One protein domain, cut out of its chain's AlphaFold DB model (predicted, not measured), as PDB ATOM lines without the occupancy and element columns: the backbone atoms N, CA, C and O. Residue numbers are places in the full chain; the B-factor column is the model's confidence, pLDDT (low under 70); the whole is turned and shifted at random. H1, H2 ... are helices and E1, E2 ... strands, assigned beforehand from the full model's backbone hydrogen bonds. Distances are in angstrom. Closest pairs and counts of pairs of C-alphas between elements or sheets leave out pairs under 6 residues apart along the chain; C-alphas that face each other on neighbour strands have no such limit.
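What this domain is: This is residues 655 to 800 of the 800 residues of the protein "Pkd domain containing protein" of Ichthyobacterium seriolicida (UniProt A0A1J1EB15). A small sandwich with little regular structure, the curled mixed sheet E2 E3 E7 E6 E5 facing E1 and E4, has residues 763 to 786 sticking out. The 146 printed residues, of mixed class, include strands E1 to E7, then helix H1. It is loose, radius of gyration of the C-alphas 21.2 A, spanning 74 by 30 by 24 A.

How they stand to each other: E5, residues 710 to 714, E6, residues 737 to 743, and E7, residues 749 to 758, form a meander, successive antiparallel neighbours; N 752 and O 739 are 2.7 A apart. The closest C-alphas of E6 and E1, residues 659 to 664, are 741 and 659, 6.1 A. H1, residues 780 to 792, is not on the sheet; every O i to N i+4 pair is within hydrogen-bond range.

Where its parts are: E2 is residues 681 to 683, E3 686 to 691, E4 703 to 706. E7, 29.2 A long, begins at C-alpha 749 (42.913, 60.428, 58.568); H1 ends at C-alpha 792 (29.511, 45.647, 22.876).

The domain as a whole: The printed part has no cut; pLDDT is under 70 in residues 718 to 720 and 761 to 800.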
ATOM      1  N   ALA A 655      50.530  66.303  53.876       89.50
ATOM      2  CA  ALA A 655      49.787  65.878  52.702       89.50
ATOM      3  C   ALA A 655      48.591  65.006  53.116       89.50
ATOM      4  O   ALA A 655      48.631  64.282  54.109       89.50
ATOM      5  N   VAL A 656      47.507  65.089  52.349       90.38
ATOM      6  CA  VAL A 656      46.321  64.265  52.593       90.38
ATOM      7  C   VAL A 656      46.708  62.787  52.428       90.38
ATOM      8  O   VAL A 656      47.207  62.441  51.356       90.38
ATOM      9  N   PRO A 657      46.468  61.906  53.417       91.31
ATOM     10  CA  PRO A 657      46.747  60.480  53.276       91.31
ATOM     11  C   PRO A 657      45.787  59.862  52.255       91.31
ATOM     12  O   PRO A 657      44.589  60.167  52.251       91.31
ATOM     13  N   GLN A 658      46.298  59.007  51.364       92.56
ATOM     14  CA  GLN A 658      45.522  58.477  50.239       92.56
ATOM     15  C   GLN A 658      45.626  56.958  50.083       92.56
ATOM     16  O   GLN A 658      46.671  56.351  50.313       92.56
ATOM     17  N   ILE A 659      44.521  56.355  49.635       93.75
ATOM     18  CA  ILE A 659      44.508  55.018  49.034       93.75
ATOM     19  C   ILE A 659      44.788  55.185  47.539       93.75
ATOM     20  O   ILE A 659      44.020  55.855  46.852       93.75
ATOM     21  N   GLU A 660      45.855  54.567  47.029       94.31
ATOM     22  CA  GLU A 660      46.200  54.608  45.603       94.31
ATOM     23  C   GLU A 660      45.360  53.619  44.796       94.31
ATOM     24  O   GLU A 660      44.836  53.953  43.733       94.31
ATOM     25  N   THR A 661      45.202  52.390  45.299       94.25
ATOM     26  CA  THR A 661      44.365  51.384  44.637       94.25
ATOM     27  C   THR A 661      43.545  50.571  45.628       94.25
ATOM     28  O   THR A 661      44.007  50.224  46.713       94.25
ATOM     29  N   PHE A 662      42.319  50.236  45.225       95.81
ATOM     30  CA  PHE A 662      41.427  49.333  45.946       95.81
ATOM     31  C   PHE A 662      40.900  48.290  44.961       95.81
ATOM     32  O   PHE A 662      40.231  48.639  43.985       95.81
ATOM     33  N   LYS A 663      41.217  47.013  45.183       94.44
ATOM     34  CA  LYS A 663      40.909  45.932  44.238       94.44
ATOM     35  C   LYS A 663      40.249  44.740  44.916       94.44
ATOM     36  O   LYS A 663      40.595  44.388  46.039       94.44
ATOM     37  N   PHE A 664      39.378  44.052  44.188       94.38
ATOM     38  CA  PHE A 664      39.050  42.655  44.460       94.38
ATOM     39  C   PHE A 664      39.790  41.788  43.450       94.38
ATOM     40  O   PHE A 664      39.425  41.741  42.276       94.38
ATOM     41  N   THR A 665      40.846  41.119  43.903       93.06
ATOM     42  CA  THR A 665      41.588  40.177  43.063       93.06
ATOM     43  C   THR A 665      40.903  38.815  43.086       93.06
ATOM     44  O   THR A 665      40.374  38.382  44.115       93.06
ATOM     45  N   THR A 666      40.913  38.129  41.950       90.00
ATOM     46  CA  THR A 666      40.383  36.768  41.796       90.00
ATOM     47  C   THR A 666      41.104  35.785  42.715       90.00
ATOM     48  O   THR A 666      40.440  35.002  43.390       90.00
ATOM     49  N   ALA A 667      42.429  35.909  42.845       89.44
ATOM     50  CA  ALA A 667      43.258  35.074  43.715       89.44
ATOM     51  C   ALA A 667      42.840  35.121  45.198       89.44
ATOM     52  O   ALA A 667      42.808  34.081  45.857       89.44
ATOM     53  N   SER A 668      42.473  36.300  45.717       88.44
ATOM     54  CA  SER A 668      42.020  36.477  47.108       88.44
ATOM     55  C   SER A 668      40.522  36.202  47.305       88.44
ATOM     56  O   SER A 668      40.048  36.166  48.438       88.44
ATOM     57  N   ASN A 669      39.765  36.014  46.217       91.94
ATOM     58  CA  ASN A 669      38.302  35.898  46.207       91.94
ATOM     59  C   ASN A 669      37.822  34.712  45.356       91.94
ATOM     60  O   ASN A 669      36.841  34.805  44.608       91.94
ATOM     61  N   ASN A 670      38.515  33.578  45.474       85.56
ATOM     62  CA  ASN A 670      38.154  32.347  44.774       85.56
ATOM     63  C   ASN A 670      36.693  31.964  45.075       85.56
ATOM     64  O   ASN A 670      36.207  32.122  46.195       85.56
ATOM     65  N   ASN A 671      35.978  31.459  44.066       85.00
ATOM     66  CA  ASN A 671      34.561  31.071  44.150       85.00
ATOM     67  C   ASN A 671      33.566  32.225  44.424       85.00
ATOM     68  O   ASN A 671      32.422  31.973  44.804       85.00
ATOM     69  N   LYS A 672      33.956  33.494  44.214       90.44
ATOM     70  CA  LYS A 672      33.057  34.665  44.345       90.44
ATOM     71  C   LYS A 672      32.476  35.173  43.016       90.44
ATOM     72  O   LYS A 672      31.788  36.191  43.015       90.44
ATOM     73  N   ASN A 673      32.699  34.460  41.907       90.19
ATOM     74  CA  ASN A 673      32.207  34.788  40.555       90.19
ATOM     75  C   ASN A 673      32.623  36.184  40.040       90.19
ATOM     76  O   ASN A 673      31.816  36.877  39.429       90.19
ATOM     77  N   LEU A 674      33.870  36.614  40.284       87.50
ATOM     78  CA  LEU A 674      34.364  37.921  39.813       87.50
ATOM     79  C   LEU A 674      34.785  37.943  38.335       87.50
ATOM     80  O   LEU A 674      34.799  39.015  37.750       87.50
ATOM     81  N   VAL A 675      35.067  36.785  37.721       82.12
ATOM     82  CA  VAL A 675      35.495  36.600  36.311       82.12
ATOM     83  C   VAL A 675      36.866  37.219  35.965       82.12
ATOM     84  O   VAL A 675      37.632  36.599  35.234       82.12
ATOM     85  N   ASN A 676      37.219  38.372  36.529       87.81
ATOM     86  CA  ASN A 676      38.509  39.057  36.437       87.81
ATOM     87  C   ASN A 676      38.774  39.902  37.700       87.81
ATOM     88  O   ASN A 676      37.903  40.050  38.560       87.81
ATOM     89  N   ASP A 677      39.986  40.447  37.833       92.38
ATOM     90  CA  ASP A 677      40.312  41.376  38.918       92.38
ATOM     91  C   ASP A 677      39.530  42.686  38.746       92.38
ATOM     92  O   ASP A 677      39.603  43.345  37.706       92.38
ATOM     93  N   ILE A 678      38.803  43.086  39.787       93.38
ATOM     94  CA  ILE A 678      37.974  44.293  39.783       93.38
ATOM     95  C   ILE A 678      38.736  45.413  40.481       93.38
ATOM     96  O   ILE A 678      39.034  45.317  41.669       93.38
ATOM     97  N   THR A 679      39.035  46.489  39.755       93.56
ATOM     98  CA  THR A 679      39.661  47.695  40.318       93.56
ATOM     99  C   THR A 679      38.607  48.765  40.563       93.56
ATOM    100  O   THR A 679      37.803  49.059  39.679       93.56
ATOM    101  N   GLY A 680      38.598  49.334  41.766       93.31
ATOM    102  CA  GLY A 680      37.708  50.428  42.123       93.31
ATOM    103  C   GLY A 680      38.134  51.754  41.515       93.31
ATOM    104  O   GLY A 680      39.322  52.054  41.413       93.31
ATOM    105  N   ILE A 681      37.145  52.559  41.135       93.75
ATOM    106  CA  ILE A 681      37.347  53.950  40.737       93.75
ATOM    107  C   ILE A 681      37.280  54.796  42.005       93.75
ATOM    108  O   ILE A 681      36.250  54.810  42.680       93.75
ATOM    109  N   ILE A 682      38.379  55.477  42.324       94.94
ATOM    110  CA  ILE A 682      38.476  56.384  43.468       94.94
ATOM    111  C   ILE A 682      38.128  57.795  42.986       94.94
ATOM    112  O   ILE A 682      38.711  58.296  42.026       94.94
ATOM    113  N   THR A 683      37.149  58.438  43.616       91.94
ATOM    114  CA  THR A 683      36.745  59.819  43.324       91.94
ATOM    115  C   THR A 683      36.504  60.547  44.639       91.94
ATOM    116  O   THR A 683      35.512  60.306  45.321       91.94
ATOM    117  N   ASP A 684      37.446  61.419  45.000       89.88
ATOM    118  CA  ASP A 684      37.529  62.087  46.303       89.88
ATOM    119  C   ASP A 684      37.439  61.126  47.508       89.88
ATOM    120  O   ASP A 684      38.448  60.509  47.858       89.88
ATOM    121  N   ASN A 685      36.259  61.011  48.128       92.12
ATOM    122  CA  ASN A 685      35.982  60.156  49.284       92.12
ATOM    123  C   ASN A 685      35.214  58.881  48.912       92.12
ATOM    124  O   ASN A 685      34.938  58.074  49.788       92.12
ATOM    125  N   ASP A 686      34.825  58.677  47.655       94.06
ATOM    126  CA  ASP A 686      34.103  57.476  47.227       94.06
ATOM    127  C   ASP A 686      35.040  56.511  46.487       94.06
ATOM    128  O   ASP A 686      35.837  56.912  45.637       94.06
ATOM    129  N   ILE A 687      34.907  55.216  46.775       96.62
ATOM    130  CA  ILE A 687      35.534  54.130  46.016       96.62
ATOM    131  C   ILE A 687      34.418  53.256  45.457       96.62
ATOM    132  O   ILE A 687      33.710  52.578  46.202       96.62
ATOM    133  N   VAL A 688      34.251  53.258  44.137       94.44
ATOM    134  CA  VAL A 688      33.156  52.545  43.472       94.44
ATOM    135  C   VAL A 688      33.690  51.344  42.703       94.44
ATOM    136  O   VAL A 688      34.503  51.494  41.791       94.44
ATOM    137  N   LEU A 689      33.198  50.150  43.038       94.50
ATOM    138  CA  LEU A 689      33.511  48.902  42.336       94.50
ATOM    139  C   LEU A 689      32.264  48.374  41.622       94.50
ATOM    140  O   LEU A 689      31.173  48.363  42.191       94.50
ATOM    141  N   LYS A 690      32.422  47.912  40.380       91.12
ATOM    142  CA  LYS A 690      31.368  47.228  39.617       91.12
ATOM    143  C   LYS A 690      31.773  45.775  39.424       91.12
ATOM    144  O   LYS A 690      32.843  45.513  38.888       91.12
ATOM    145  N   VAL A 691      30.944  44.853  39.892       90.38
ATOM    146  CA  VAL A 691      31.195  43.409  39.823       90.38
ATOM    147  C   VAL A 691      30.143  42.725  38.945       90.38
ATOM    148  O   VAL A 691      29.038  43.261  38.803       90.38
ATOM    149  N   PRO A 692      30.415  41.522  38.410       89.62
ATOM    150  CA  PRO A 692      29.433  40.769  37.633       89.62
ATOM    151  C   PRO A 692      28.099  40.570  38.364       89.62
ATOM    152  O   PRO A 692      28.036  40.465  39.593       89.62
ATOM    153  N   HIS A 693      27.008  40.460  37.604       84.25
ATOM    154  CA  HIS A 693      25.647  40.373  38.153       84.25
ATOM    155  C   HIS A 693      25.437  39.205  39.147       84.25
ATOM    156  O   HIS A 693      24.612  39.291  40.061       84.25
ATOM    157  N   ASN A 694      26.178  38.104  38.987       87.88
ATOM    158  CA  ASN A 694      26.131  36.902  39.824       87.88
ATOM    159  C   ASN A 694      27.281  36.818  40.854       87.88
ATOM    160  O   ASN A 694      27.437  35.775  41.494       87.88
ATOM    161  N   ALA A 695      28.063  37.889  41.036       91.38
ATOM    162  CA  ALA A 695      29.128  37.949  42.034       91.38
ATOM    163  C   ALA A 695      28.582  37.756  43.461       91.38
ATOM    164  O   ALA A 695      27.533  38.305  43.827       91.38
ATOM    165  N   ASN A 696      29.295  36.991  44.289       92.31
ATOM    166  CA  ASN A 696      28.992  36.868  45.712       92.31
ATOM    167  C   ASN A 696      29.707  37.986  46.482       92.31
ATOM    168  O   ASN A 696      30.928  37.972  46.595       92.31
ATOM    169  N   LEU A 697      28.934  38.940  47.004       93.00
ATOM    170  CA  LEU A 697      29.456  40.099  47.734       93.00
ATOM    171  C   LEU A 697      29.730  39.824  49.217       93.00
ATOM    172  O   LEU A 697      30.376  40.641  49.869       93.00
ATOM    173  N   ASN A 698      29.260  38.695  49.751       91.69
ATOM    174  CA  ASN A 698      29.518  38.326  51.133       91.69
ATOM    175  C   ASN A 698      30.932  37.744  51.256       91.69
ATOM    176  O   ASN A 698      31.302  36.833  50.508       91.69
ATOM    177  N   GLY A 699      31.722  38.263  52.196       88.38
ATOM    178  CA  GLY A 699      33.063  37.772  52.497       88.38
ATOM    179  C   GLY A 699      34.077  37.992  51.371       88.38
ATOM    180  O   GLY A 699      34.849  37.079  51.074       88.38
ATOM    181  N   LEU A 700      34.055  39.162  50.721       92.94
ATOM    182  CA  LEU A 700      35.109  39.600  49.804       92.94
ATOM    183  C   LEU A 700      36.302  40.171  50.581       92.94
ATOM    184  O   LEU A 700      36.136  40.940  51.524       92.94
ATOM    185  N   THR A 701      37.505  39.830  50.144       92.69
ATOM    186  CA  THR A 701      38.782  40.271  50.705       92.69
ATOM    187  C   THR A 701      39.409  41.291  49.749       92.69
ATOM    188  O   THR A 701      39.806  40.913  48.638       92.69
ATOM    189  N   PRO A 702      39.483  42.584  50.109       94.00
ATOM    190  CA  PRO A 702      40.109  43.589  49.260       94.00
ATOM    191  C   PRO A 702      41.642  43.493  49.297       94.00
ATOM    192  O   PRO A 702      42.243  43.095  50.292       94.00
ATOM    193  N   THR A 703      42.277  43.883  48.196       93.19
ATOM    194  CA  THR A 703      43.716  44.151  48.086       93.19
ATOM    195  C   THR A 703      43.885  45.652  47.894       93.19
ATOM    196  O   THR A 703      43.341  46.211  46.938       93.19
ATOM    197  N   ILE A 704      44.577  46.309  48.824       93.81
ATOM    198  CA  ILE A 704      44.639  47.771  48.913       93.81
ATOM    199  C   ILE A 704      46.098  48.208  48.885       93.81
ATOM    200  O   ILE A 704      46.921  47.656  49.613       93.81
ATOM    201  N   THR A 705      46.402  49.204  48.058       93.44
ATOM    202  CA  THR A 705      47.715  49.856  48.009       93.44
ATOM    203  C   THR A 705      47.558  51.279  48.542       93.44
ATOM    204  O   THR A 705      46.873  52.072  47.890       93.44
ATOM    205  N   PRO A 706      48.099  51.605  49.727       93.00
ATOM    206  CA  PRO A 706      48.201  52.985  50.191       93.00
ATOM    207  C   PRO A 706      49.333  53.750  49.500       93.00
ATOM    208  O   PRO A 706      50.226  53.140  48.915       93.00
ATOM    209  N   ALA A 707      49.304  55.078  49.625       91.56
ATOM    210  CA  ALA A 707      50.463  55.931  49.369       91.56
ATOM    211  C   ALA A 707      51.597  55.668  50.388       91.56
ATOM    212  O   ALA A 707      51.393  54.981  51.392       91.56
ATOM    213  N   SER A 708      52.794  56.217  50.142       87.81
ATOM    214  CA  SER A 708      53.915  56.141  51.099       87.81
ATOM    215  C   SER A 708      53.510  56.673  52.476       87.81
ATOM    216  O   SER A 708      52.796  57.671  52.553       87.81
ATOM    217  N   ASP A 709      53.988  56.018  53.538       87.75
ATOM    218  CA  ASP A 709      53.799  56.425  54.943       87.75
ATOM    219  C   ASP A 709      52.322  56.526  55.375       87.75
ATOM    220  O   ASP A 709      51.946  57.323  56.239       87.75
ATOM    221  N   VAL A 710      51.467  55.717  54.737       91.56
ATOM    222  CA  VAL A 710      50.036  55.623  55.019       91.56
ATOM    223  C   VAL A 710      49.643  54.180  55.319       91.56
ATOM    224  O   VAL A 710      49.806  53.282  54.491       91.56
ATOM    225  N   THR A 711      48.974  53.972  56.450       91.06
ATOM    226  CA  THR A 711      48.315  52.705  56.779       91.06
ATOM    227  C   THR A 711      46.812  52.789  56.526       91.06
ATOM    228  O   THR A 711      46.146  53.757  56.903       91.06
ATOM    229  N   VAL A 712      46.237  51.752  55.905       92.62
ATOM    230  CA  VAL A 712      44.785  51.664  55.676       92.62
ATOM    231  C   VAL A 712      44.125  50.766  56.708       92.62
ATOM    232  O   VAL A 712      44.527  49.613  56.882       92.62
ATOM    233  N   TYR A 713      43.035  51.253  57.295       91.25
ATOM    234  CA  TYR A 713      42.180  50.516  58.219       91.25
ATOM    235  C   TYR A 713      40.774  50.346  57.649       91.25
ATOM    236  O   TYR A 713      40.290  51.167  56.866       91.25
ATOM    237  N   LYS A 714      40.098  49.270  58.051       89.06
ATOM    238  CA  LYS A 714      38.672  49.087  57.762       89.06
ATOM    239  C   LYS A 714      37.845  49.819  58.819       89.06
ATOM    240  O   LYS A 714      37.898  49.444  59.985       89.06
ATOM    241  N   GLY A 715      37.060  50.810  58.421       86.06
ATOM    242  CA  GLY A 715      36.260  51.681  59.287       86.06
ATOM    243  C   GLY A 715      36.682  53.147  59.200       86.06
ATOM    244  O   GLY A 715      37.607  53.497  58.466       86.06
ATOM    245  N   ASP A 716      35.999  54.000  59.953       79.19
ATOM    246  CA  ASP A 716      36.304  55.420  60.115       79.19
ATOM    247  C   ASP A 716      37.326  55.650  61.243       79.19
ATOM    248  O   ASP A 716      38.517  55.724  60.960       79.19
ATOM    249  N   THR A 717      36.914  55.728  62.511       73.94
ATOM    250  CA  THR A 717      37.727  56.224  63.634       73.94
ATOM    251  C   THR A 717      38.136  55.090  64.574       73.94
ATOM    252  O   THR A 717      37.311  54.270  64.963       73.94
ATOM    253  N   GLY A 718      39.416  55.028  64.964       65.38
ATOM    254  CA  GLY A 718      39.909  54.111  66.010       65.38
ATOM    255  C   GLY A 718      39.934  52.619  65.651       65.38
ATOM    256  O   GLY A 718      40.311  51.798  66.485       65.38
ATOM    257  N   SER A 719      39.562  52.248  64.423       63.69
ATOM    258  CA  SER A 719      39.622  50.856  63.979       63.69
ATOM    259  C   SER A 719      41.067  50.389  63.806       63.69
ATOM    260  O   SER A 719      41.829  50.992  63.055       63.69
ATOM    261  N   THR A 720      41.416  49.284  64.464       67.88
ATOM    262  CA  THR A 720      42.680  48.543  64.289       67.88
ATOM    263  C   THR A 720      42.520  47.348  63.347       67.88
ATOM    264  O   THR A 720      43.451  46.567  63.148       67.88
ATOM    265  N   ILE A 721      41.327  47.178  62.768       71.50
ATOM    266  CA  ILE A 721      41.007  46.048  61.901       71.50
ATOM    267  C   ILE A 721      41.763  46.220  60.587       71.50
ATOM    268  O   ILE A 721      41.602  47.228  59.888       71.50
ATOM    269  N   THR A 722      42.562  45.210  60.238       71.06
ATOM    270  CA  THR A 722      43.356  45.230  59.012       71.06
ATOM    271  C   THR A 722      42.445  45.394  57.797       71.06
ATOM    272  O   THR A 722      41.382  44.771  57.666       71.06
ATOM    273  N   SER A 723      42.856  46.280  56.893       78.31
ATOM    274  CA  SER A 723      42.072  46.665  55.718       78.31
ATOM    275  C   SER A 723      41.891  45.541  54.698       78.31
ATOM    276  O   SER A 723      41.067  45.665  53.804       78.31
ATOM    277  N   THR A 724      42.589  44.416  54.859       79.31
ATOM    278  CA  THR A 724      42.513  43.233  53.993       79.31
ATOM    279  C   THR A 724      41.666  42.101  54.583       79.31
ATOM    280  O   THR A 724      41.742  40.968  54.122       79.31
ATOM    281  N   THR A 725      40.843  42.360  55.605       85.00
ATOM    282  CA  THR A 725      39.933  41.339  56.157       85.00
ATOM    283  C   THR A 725      38.752  41.032  55.229       85.00
ATOM    284  O   THR A 725      38.173  41.919  54.596       85.00
ATOM    285  N   SER A 726      38.344  39.758  55.191       87.88
ATOM    286  CA  SER A 726      37.132  39.322  54.485       87.88
ATOM    287  C   SER A 726      35.898  40.063  55.019       87.88
ATOM    288  O   SER A 726      35.679  40.148  56.229       87.88
ATOM    289  N   THR A 727      35.109  40.644  54.116       89.19
ATOM    290  CA  THR A 727      34.066  41.623  54.440       89.19
ATOM    291  C   THR A 727      32.829  41.430  53.564       89.19
ATOM    292  O   THR A 727      32.938  41.127  52.379       89.19
ATOM    293  N   ASP A 728      31.637  41.611  54.130       92.56
ATOM    294  CA  ASP A 728      30.383  41.580  53.373       92.56
ATOM    295  C   ASP A 728      30.054  42.948  52.769       92.56
ATOM    296  O   ASP A 728      29.751  43.892  53.490       92.56
ATOM    297  N   PHE A 729      30.090  43.037  51.439       93.88
ATOM    298  CA  PHE A 729      29.774  44.247  50.676       93.88
ATOM    299  C   PHE A 729      28.351  44.236  50.099       93.88
ATOM    300  O   PHE A 729      28.026  45.094  49.275       93.88
ATOM    301  N   SER A 730      27.497  43.283  50.485       91.75
ATOM    302  CA  SER A 730      26.174  43.083  49.876       91.75
ATOM    303  C   SER A 730      25.240  44.293  49.978       91.75
ATOM    304  O   SER A 730      24.445  44.511  49.065       91.75
ATOM    305  N   SER A 731      25.383  45.106  51.029       91.56
ATOM    306  CA  SER A 731      24.647  46.358  51.254       91.56
ATOM    307  C   SER A 731      25.452  47.630  50.957       91.56
ATOM    308  O   SER A 731      24.943  48.736  51.127       91.56
ATOM    309  N   SER A 732      26.702  47.510  50.496       92.81
ATOM    310  CA  SER A 732      27.612  48.658  50.359       92.81
ATOM    311  C   SER A 732      27.163  49.707  49.331       92.81
ATOM    312  O   SER A 732      27.616  50.844  49.368       92.81
ATOM    313  N   ASN A 733      26.257  49.358  48.415       89.38
ATOM    314  CA  ASN A 733      25.693  50.292  47.439       89.38
ATOM    315  C   ASN A 733      24.686  51.291  48.040       89.38
ATOM    316  O   ASN A 733      24.503  52.365  47.466       89.38
ATOM    317  N   THR A 734      24.038  50.947  49.158       88.06
ATOM    318  CA  THR A 734      23.069  51.795  49.875       88.06
ATOM    319  C   THR A 734      23.599  52.264  51.226       88.06
ATOM    320  O   THR A 734      23.294  53.377  51.648       88.06
ATOM    321  N   THR A 735      24.429  51.457  51.885       92.06
ATOM    322  CA  THR A 735      25.120  51.785  53.136       92.06
ATOM    323  C   THR A 735      26.615  51.537  52.942       92.06
ATOM    324  O   THR A 735      27.080  50.420  53.167       92.06
ATOM    325  N   PRO A 736      27.372  52.544  52.470       92.75
ATOM    326  CA  PRO A 736      28.778  52.379  52.117       92.75
ATOM    327  C   PRO A 736      29.614  51.882  53.290       92.75
ATOM    328  O   PRO A 736      29.446  52.332  54.423       92.75
ATOM    329  N   LEU A 737      30.549  50.979  53.005       92.31
ATOM    330  CA  LEU A 737      31.519  50.543  54.002       92.31
ATOM    331  C   LEU A 737      32.676  51.525  54.053       92.31
ATOM    332  O   LEU A 737      33.234  51.881  53.018       92.31
ATOM    333  N   GLN A 738      33.063  51.927  55.255       93.75
ATOM    334  CA  GLN A 738      34.135  52.894  55.428       93.75
ATOM    335  C   GLN A 738      35.495  52.210  55.489       93.75
ATOM    336  O   GLN A 738      35.656  51.158  56.107       93.75
ATOM    337  N   TYR A 739      36.473  52.824  54.841       93.94
ATOM    338  CA  TYR A 739      37.894  52.528  54.960       93.94
ATOM    339  C   TYR A 739      38.620  53.837  55.203       93.94
ATOM    340  O   TYR A 739      38.160  54.884  54.767       93.94
ATOM    341  N   SER A 740      39.753  53.808  55.880       91.69
ATOM    342  CA  SER A 740      40.470  55.028  56.227       91.69
ATOM    343  C   SER A 740      41.952  54.899  55.954       91.69
ATOM    344  O   SER A 740      42.583  53.950  56.405       91.69
ATOM    345  N   ALA A 741      42.490  55.868  55.219       92.62
ATOM    346  CA  ALA A 741      43.919  56.083  55.062       92.62
ATOM    347  C   ALA A 741      44.409  56.963  56.213       92.62
ATOM    348  O   ALA A 741      43.846  58.036  56.442       92.62
ATOM    349  N   VAL A 742      45.426  56.506  56.937       90.44
ATOM    350  CA  VAL A 742      45.986  57.179  58.111       90.44
ATOM    351  C   VAL A 742      47.460  57.443  57.869       90.44
ATOM    352  O   VAL A 742      48.188  56.508  57.567       90.44
ATOM    353  N   ASP A 743      47.877  58.698  57.998       89.81
ATOM    354  CA  ASP A 743      49.286  59.097  57.981       89.81
ATOM    355  C   ASP A 743      50.002  58.492  59.197       89.81
ATOM    356  O   ASP A 743      49.587  58.718  60.338       89.81
ATOM    357  N   ASP A 744      51.060  57.721  58.962       85.94
ATOM    358  CA  ASP A 744      51.740  56.964  60.016       85.94
ATOM    359  C   ASP A 744      52.485  57.878  61.004       85.94
ATOM    360  O   ASP A 744      52.635  57.529  62.174       85.94
ATOM    361  N   SER A 745      52.909  59.067  60.557       83.12
ATOM    362  CA  SER A 745      53.736  60.003  61.332       83.12
ATOM    363  C   SER A 745      52.938  60.927  62.256       83.12
ATOM    364  O   SER A 745      53.425  61.323  63.310       83.12
ATOM    365  N   THR A 746      51.711  61.283  61.871       84.56
ATOM    366  CA  THR A 746      50.878  62.268  62.587       84.56
ATOM    367  C   THR A 746      49.510  61.720  62.989       84.56
ATOM    368  O   THR A 746      48.834  62.285  63.849       84.56
ATOM    369  N   GLY A 747      49.077  60.611  62.382       86.19
ATOM    370  CA  GLY A 747      47.774  59.992  62.614       86.19
ATOM    371  C   GLY A 747      46.597  60.679  61.916       86.19
ATOM    372  O   GLY A 747      45.451  60.303  62.172       86.19
ATOM    373  N   GLY A 748      46.848  61.662  61.041       87.56
ATOM    374  CA  GLY A 748      45.801  62.307  60.242       87.56
ATOM    375  C   GLY A 748      45.074  61.317  59.342       87.56
ATOM    376  O   GLY A 748      45.697  60.397  58.819       87.56
ATOM    377  N   ARG A 749      43.758  61.483  59.158       88.06
ATOM    378  CA  ARG A 749      42.913  60.428  58.568       88.06
ATOM    379  C   ARG A 749      41.984  60.907  57.457       88.06
ATOM    380  O   ARG A 749      41.125  61.751  57.690       88.06
ATOM    381  N   LYS A 750      42.060  60.282  56.280       90.88
ATOM    382  CA  LYS A 750      41.056  60.423  55.213       90.88
ATOM    383  C   LYS A 750      40.150  59.194  55.178       90.88
ATOM    384  O   LYS A 750      40.644  58.072  55.104       90.88
ATOM    385  N   VAL A 751      38.831  59.397  55.219       91.88
ATOM    386  CA  VAL A 751      37.828  58.318  55.190       91.88
ATOM    387  C   VAL A 751      37.227  58.182  53.790       91.88
ATOM    388  O   VAL A 751      36.798  59.160  53.185       91.88
ATOM    389  N   TYR A 752      37.172  56.947  53.311       94.12
ATOM    390  CA  TYR A 752      36.633  56.524  52.030       94.12
ATOM    391  C   TYR A 752      35.369  55.685  52.218       94.12
ATOM    392  O   TYR A 752      35.347  54.757  53.021       94.12
ATOM    393  N   ASN A 753      34.343  55.958  51.423       94.81
ATOM    394  CA  ASN A 753      33.099  55.208  51.334       94.81
ATOM    395  C   ASN A 753      33.181  54.226  50.158       94.81
ATOM    396  O   ASN A 753      33.147  54.619  48.991       94.81
ATOM    397  N   VAL A 754      33.286  52.934  50.454       95.69
ATOM    398  CA  VAL A 754      33.385  51.873  49.450       95.69
ATOM    399  C   VAL A 754      31.990  51.363  49.097       95.69
ATOM    400  O   VAL A 754      31.272  50.857  49.962       95.69
ATOM    401  N   LYS A 755      31.621  51.480  47.817       94.88
ATOM    402  CA  LYS A 755      30.320  51.081  47.259       94.88
ATOM    403  C   LYS A 755      30.513  50.050  46.152       94.88
ATOM    404  O   LYS A 755      31.187  50.322  45.156       94.88
ATOM    405  N   VAL A 756      29.895  48.881  46.293       94.94
ATOM    406  CA  VAL A 756      29.991  47.795  45.309       94.94
ATOM    407  C   VAL A 756      28.651  47.587  44.612       94.94
ATOM    408  O   VAL A 756      27.651  47.249  45.241       94.94
ATOM    409  N   TYR A 757      28.633  47.760  43.293       91.75
ATOM    410  CA  TYR A 757      27.451  47.586  42.455       91.75
ATOM    411  C   TYR A 757      27.563  46.309  41.633       91.75
ATOM    412  O   TYR A 757      28.586  46.046  41.006       91.75
ATOM    413  N   LYS A 758      26.480  45.535  41.591       89.06
ATOM    414  CA  LYS A 758      26.341  44.446  40.628       89.06
ATOM    415  C   LYS A 758      25.927  45.005  39.279       89.06
ATOM    416  O   LYS A 758      25.058  45.876  39.206       89.06
ATOM    417  N   GLU A 759      26.513  44.477  38.218       82.50
ATOM    418  CA  GLU A 759      26.022  44.715  36.868       82.50
ATOM    419  C   GLU A 759      24.557  44.266  36.733       82.50
ATOM    420  O   GLU A 759      24.126  43.309  37.388       82.50
ATOM    421  N   PRO A 760      23.757  44.947  35.896       75.38
ATOM    422  CA  PRO A 760      22.368  44.577  35.685       75.38
ATOM    423  C   PRO A 760      22.261  43.182  35.052       75.38
ATOM    424  O   PRO A 760      22.913  42.877  34.055       75.38
ATOM    425  N   LYS A 761      21.382  42.340  35.606       69.50
ATOM    426  CA  LYS A 761      21.014  41.054  35.008       69.50
ATOM    427  C   LYS A 761      19.876  41.257  34.010       69.50
ATOM    428  O   LYS A 761      18.780  41.666  34.390       69.50
ATOM    429  N   ILE A 762      20.097  40.896  32.750       66.81
ATOM    430  CA  ILE A 762      19.015  40.799  31.765       66.81
ATOM    431  C   ILE A 762      18.313  39.451  31.987       66.81
ATOM    432  O   ILE A 762      18.817  38.409  31.586       66.81
ATOM    433  N   ASN A 763      17.171  39.454  32.687       59.66
ATOM    434  CA  ASN A 763      16.441  38.219  33.027       59.66
ATOM    435  C   ASN A 763      15.711  37.599  31.832       59.66
ATOM    436  O   ASN A 763      15.621  36.383  31.719       59.66
ATOM    437  N   THR A 764      15.177  38.438  30.950       59.56
ATOM    438  CA  THR A 764      14.492  38.011  29.733       59.56
ATOM    439  C   THR A 764      14.726  39.060  28.667       59.56
ATOM    440  O   THR A 764      14.356  40.220  28.854       59.56
ATOM    441  N   PHE A 765      15.291  38.650  27.541       59.62
ATOM    442  CA  PHE A 765      15.268  39.424  26.312       59.62
ATOM    443  C   PHE A 765      14.395  38.643  25.329       59.62
ATOM    444  O   PHE A 765      14.802  37.592  24.844       59.62
ATOM    445  N   LYS A 766      13.146  39.081  25.134       58.56
ATOM    446  CA  LYS A 766      12.164  38.370  24.305       58.56
ATOM    447  C   LYS A 766      11.634  39.267  23.199       58.56
ATOM    448  O   LYS A 766      11.270  40.414  23.446       58.56
ATOM    449  N   PHE A 767      11.511  38.699  22.007       57.12
ATOM    450  CA  PHE A 767      10.646  39.233  20.965       57.12
ATOM    451  C   PHE A 767       9.309  38.505  21.056       57.12
ATOM    452  O   PHE A 767       9.211  37.314  20.769       57.12
ATOM    453  N   GLU A 768       8.269  39.195  21.516       59.53
ATOM    454  CA  GLU A 768       6.934  38.606  21.577       59.53
ATOM    455  C   GLU A 768       6.288  38.634  20.197       59.53
ATOM    456  O   GLU A 768       6.079  39.703  19.622       59.53
ATOM    457  N   LYS A 769       5.918  37.462  19.679       60.16
ATOM    458  CA  LYS A 769       5.208  37.338  18.398       60.16
ATOM    459  C   LYS A 769       3.881  38.114  18.387       60.16
ATOM    460  O   LYS A 769       3.525  38.695  17.373       60.16
ATOM    461  N   SER A 770       3.187  38.203  19.525       61.50
ATOM    462  CA  SER A 770       1.945  38.984  19.691       61.50
ATOM    463  C   SER A 770       2.135  40.505  19.616       61.50
ATOM    464  O   SER A 770       1.159  41.232  19.465       61.50
ATOM    465  N   LYS A 771       3.376  40.992  19.725       58.00
ATOM    466  CA  LYS A 771       3.766  42.404  19.564       58.00
ATOM    467  C   LYS A 771       4.524  42.654  18.254       58.00
ATOM    468  O   LYS A 771       4.826  43.797  17.940       58.00
ATOM    469  N   ASN A 772       4.811  41.590  17.503       60.22
ATOM    470  CA  ASN A 772       5.461  41.583  16.194       60.22
ATOM    471  C   ASN A 772       4.552  40.826  15.210       60.22
ATOM    472  O   ASN A 772       4.938  39.820  14.623       60.22
ATOM    473  N   THR A 773       3.290  41.261  15.130       52.84
ATOM    474  CA  THR A 773       2.203  40.593  14.392       52.84
ATOM    475  C   THR A 773       2.279  40.763  12.884       52.84
ATOM    476  O   THR A 773       1.493  40.145  12.169       52.84
ATOM    477  N   ASP A 774       3.208  41.577  12.390       56.66
ATOM    478  CA  ASP A 774       3.434  41.700  10.964       56.66
ATOM    479  C   ASP A 774       4.482  40.671  10.528       56.66
ATOM    480  O   ASP A 774       5.668  40.765  10.842       56.66
ATOM    481  N   ASN A 775       4.016  39.637   9.829       52.19
ATOM    482  CA  ASN A 775       4.847  38.562   9.291       52.19
ATOM    483  C   ASN A 775       5.642  39.021   8.045       52.19
ATOM    484  O   ASN A 775       6.229  38.194   7.345       52.19
ATOM    485  N   SER A 776       5.674  40.328   7.757       53.16
ATOM    486  CA  SER A 776       6.512  40.947   6.731       53.16
ATOM    487  C   SER A 776       7.912  41.287   7.270       53.16
ATOM    488  O   SER A 776       8.290  42.431   7.483       53.16
ATOM    489  N   GLY A 777       8.732  40.250   7.451       53.31
ATOM    490  CA  GLY A 777      10.192  40.383   7.497       53.31
ATOM    491  C   GLY A 777      10.773  40.994   8.775       53.31
ATOM    492  O   GLY A 777      11.018  42.195   8.870       53.31
ATOM    493  N   PHE A 778      11.174  40.129   9.708       47.47
ATOM    494  CA  PHE A 778      12.180  40.473  10.711       47.47
ATOM    495  C   PHE A 778      13.508  40.735   9.974       47.47
ATOM    496  O   PHE A 778      14.249  39.807   9.650       47.47
ATOM    497  N   GLN A 779      13.773  41.987   9.586       55.09
ATOM    498  CA  GLN A 779      14.954  42.311   8.790       55.09
ATOM    499  C   GLN A 779      16.226  41.941   9.564       55.09
ATOM    500  O   GLN A 779      16.452  42.400  10.685       55.09
ATOM    501  N   ILE A 780      17.100  41.168   8.914       55.22
ATOM    502  CA  ILE A 780      18.453  40.773   9.357       55.22
ATOM    503  C   ILE A 780      19.280  41.971   9.883       55.22
ATOM    504  O   ILE A 780      20.213  41.800  10.670       55.22
ATOM    505  N   LEU A 781      18.918  43.200   9.502       52.81
ATOM    506  CA  LEU A 781      19.529  44.438   9.976       52.81
ATOM    507  C   LEU A 781      19.263  44.722  11.470       52.81
ATOM    508  O   LEU A 781      20.183  45.127  12.176       52.81
ATOM    509  N   GLN A 782      18.053  44.461  11.985       56.34
ATOM    510  CA  GLN A 782      17.748  44.674  13.408       56.34
ATOM    511  C   GLN A 782      18.376  43.602  14.301       56.34
ATOM    512  O   GLN A 782      18.876  43.921  15.379       56.34
ATOM    513  N   LEU A 783      18.456  42.358  13.820       58.38
ATOM    514  CA  LEU A 783      19.169  41.291  14.523       58.38
ATOM    515  C   LEU A 783      20.670  41.605  14.624       58.38
ATOM    516  O   LEU A 783      21.262  41.420  15.680       58.38
ATOM    517  N   ASN A 784      21.271  42.172  13.572       56.03
ATOM    518  CA  ASN A 784      22.671  42.605  13.593       56.03
ATOM    519  C   ASN A 784      22.931  43.802  14.518       56.03
ATOM    520  O   ASN A 784      23.982  43.853  15.152       56.03
ATOM    521  N   ILE A 785      22.004  44.758  14.625       58.44
ATOM    522  CA  ILE A 785      22.130  45.882  15.571       58.44
ATOM    523  C   ILE A 785      22.053  45.375  17.016       58.44
ATOM    524  O   ILE A 785      22.867  45.777  17.846       58.44
ATOM    525  N   VAL A 786      21.139  44.446  17.302       60.00
ATOM    526  CA  VAL A 786      20.990  43.816  18.624       60.00
ATOM    527  C   VAL A 786      22.190  42.928  18.958       60.00
ATOM    528  O   VAL A 786      22.724  43.021  20.060       60.00
ATOM    529  N   LEU A 787      22.684  42.141  18.000       59.41
ATOM    530  CA  LEU A 787      23.878  41.315  18.176       59.41
ATOM    531  C   LEU A 787      25.124  42.183  18.403       59.41
ATOM    532  O   LEU A 787      25.933  41.879  19.273       59.41
ATOM    533  N   ARG A 788      25.249  43.317  17.698       57.19
ATOM    534  CA  ARG A 788      26.317  44.303  17.938       57.19
ATOM    535  C   ARG A 788      26.179  45.016  19.284       57.19
ATOM    536  O   ARG A 788      27.204  45.347  19.874       57.19
ATOM    537  N   LEU A 789      24.959  45.241  19.782       54.62
ATOM    538  CA  LEU A 789      24.733  45.757  21.138       54.62
ATOM    539  C   LEU A 789      25.161  44.730  22.196       54.62
ATOM    540  O   LEU A 789      25.884  45.082  23.121       54.62
ATOM    541  N   LEU A 790      24.789  43.458  22.022       57.50
ATOM    542  CA  LEU A 790      25.154  42.356  22.919       57.50
ATOM    543  C   LEU A 790      26.670  42.081  22.924       57.50
ATOM    544  O   LEU A 790      27.256  41.902  23.989       57.50
ATOM    545  N   LEU A 791      27.324  42.148  21.759       55.19
ATOM    546  CA  LEU A 791      28.785  42.049  21.625       55.19
ATOM    547  C   LEU A 791      29.517  43.242  22.264       55.19
ATOM    548  O   LEU A 791      30.562  43.050  22.883       55.19
ATOM    549  N   LYS A 792      28.972  44.466  22.171       51.16
ATOM    550  CA  LYS A 792      29.511  45.647  22.876       51.16
ATOM    551  C   LYS A 792      29.314  45.589  24.396       51.16
ATOM    552  O   LYS A 792      30.048  46.261  25.112       51.16
ATOM    553  N   MET A 793      28.364  44.789  24.882       51.47
ATOM    554  CA  MET A 793      28.091  44.558  26.306       51.47
ATOM    555  C   MET A 793      28.866  43.360  26.892       51.47
ATOM    556  O   MET A 793      28.518  42.877  27.964       51.47
ATOM    557  N   GLY A 794      29.917  42.879  26.216       48.50
ATOM    558  CA  GLY A 794      30.889  41.937  26.791       48.50
ATOM    559  C   GLY A 794      30.483  40.459  26.804       48.50
ATOM    560  O   GLY A 794      31.230  39.636  27.325       48.50
ATOM    561  N   TYR A 795      29.352  40.079  26.201       48.94
ATOM    562  CA  TYR A 795      28.930  38.676  26.118       48.94
ATOM    563  C   TYR A 795      29.638  37.949  24.962       48.94
ATOM    564  O   TYR A 795      29.109  37.786  23.866       48.94
ATOM    565  N   GLN A 796      30.871  37.511  25.217       43.34
ATOM    566  CA  GLN A 796      31.671  36.648  24.341       43.34
ATOM    567  C   GLN A 796      31.380  35.171  24.640       43.34
ATOM    568  O   GLN A 796      32.244  34.479  25.155       43.34
ATOM    569  N   GLN A 797      30.155  34.697  24.396       41.97
ATOM    570  CA  GLN A 797      29.845  33.281  24.124       41.97
ATOM    571  C   GLN A 797      28.329  33.091  24.054       41.97
ATOM    572  O   GLN A 797      27.660  32.995  25.074       41.97
ATOM    573  N   MET A 798      27.804  32.997  22.838       33.91
ATOM    574  CA  MET A 798      26.735  32.058  22.495       33.91
ATOM    575  C   MET A 798      26.745  31.922  20.974       33.91
ATOM    576  O   MET A 798      26.197  32.746  20.247       33.91
ATOM    577  N   GLY A 799      27.484  30.916  20.510       30.86
ATOM    578  CA  GLY A 799      27.362  30.373  19.168       30.86
ATOM    579  C   GLY A 799      26.475  29.139  19.233       30.86
ATOM    580  O   GLY A 799      26.950  28.080  19.631       30.86
ATOM    581  N   GLN A 800      25.199  29.318  18.910       29.14
ATOM    582  CA  GLN A 800      24.389  28.499  18.002       29.14
ATOM    583  C   GLN A 800      23.011  29.136  17.865       29.14
ATOM    584  O   GLN A 800      22.439  29.526  18.909       29.14
TER     585      GLN A 800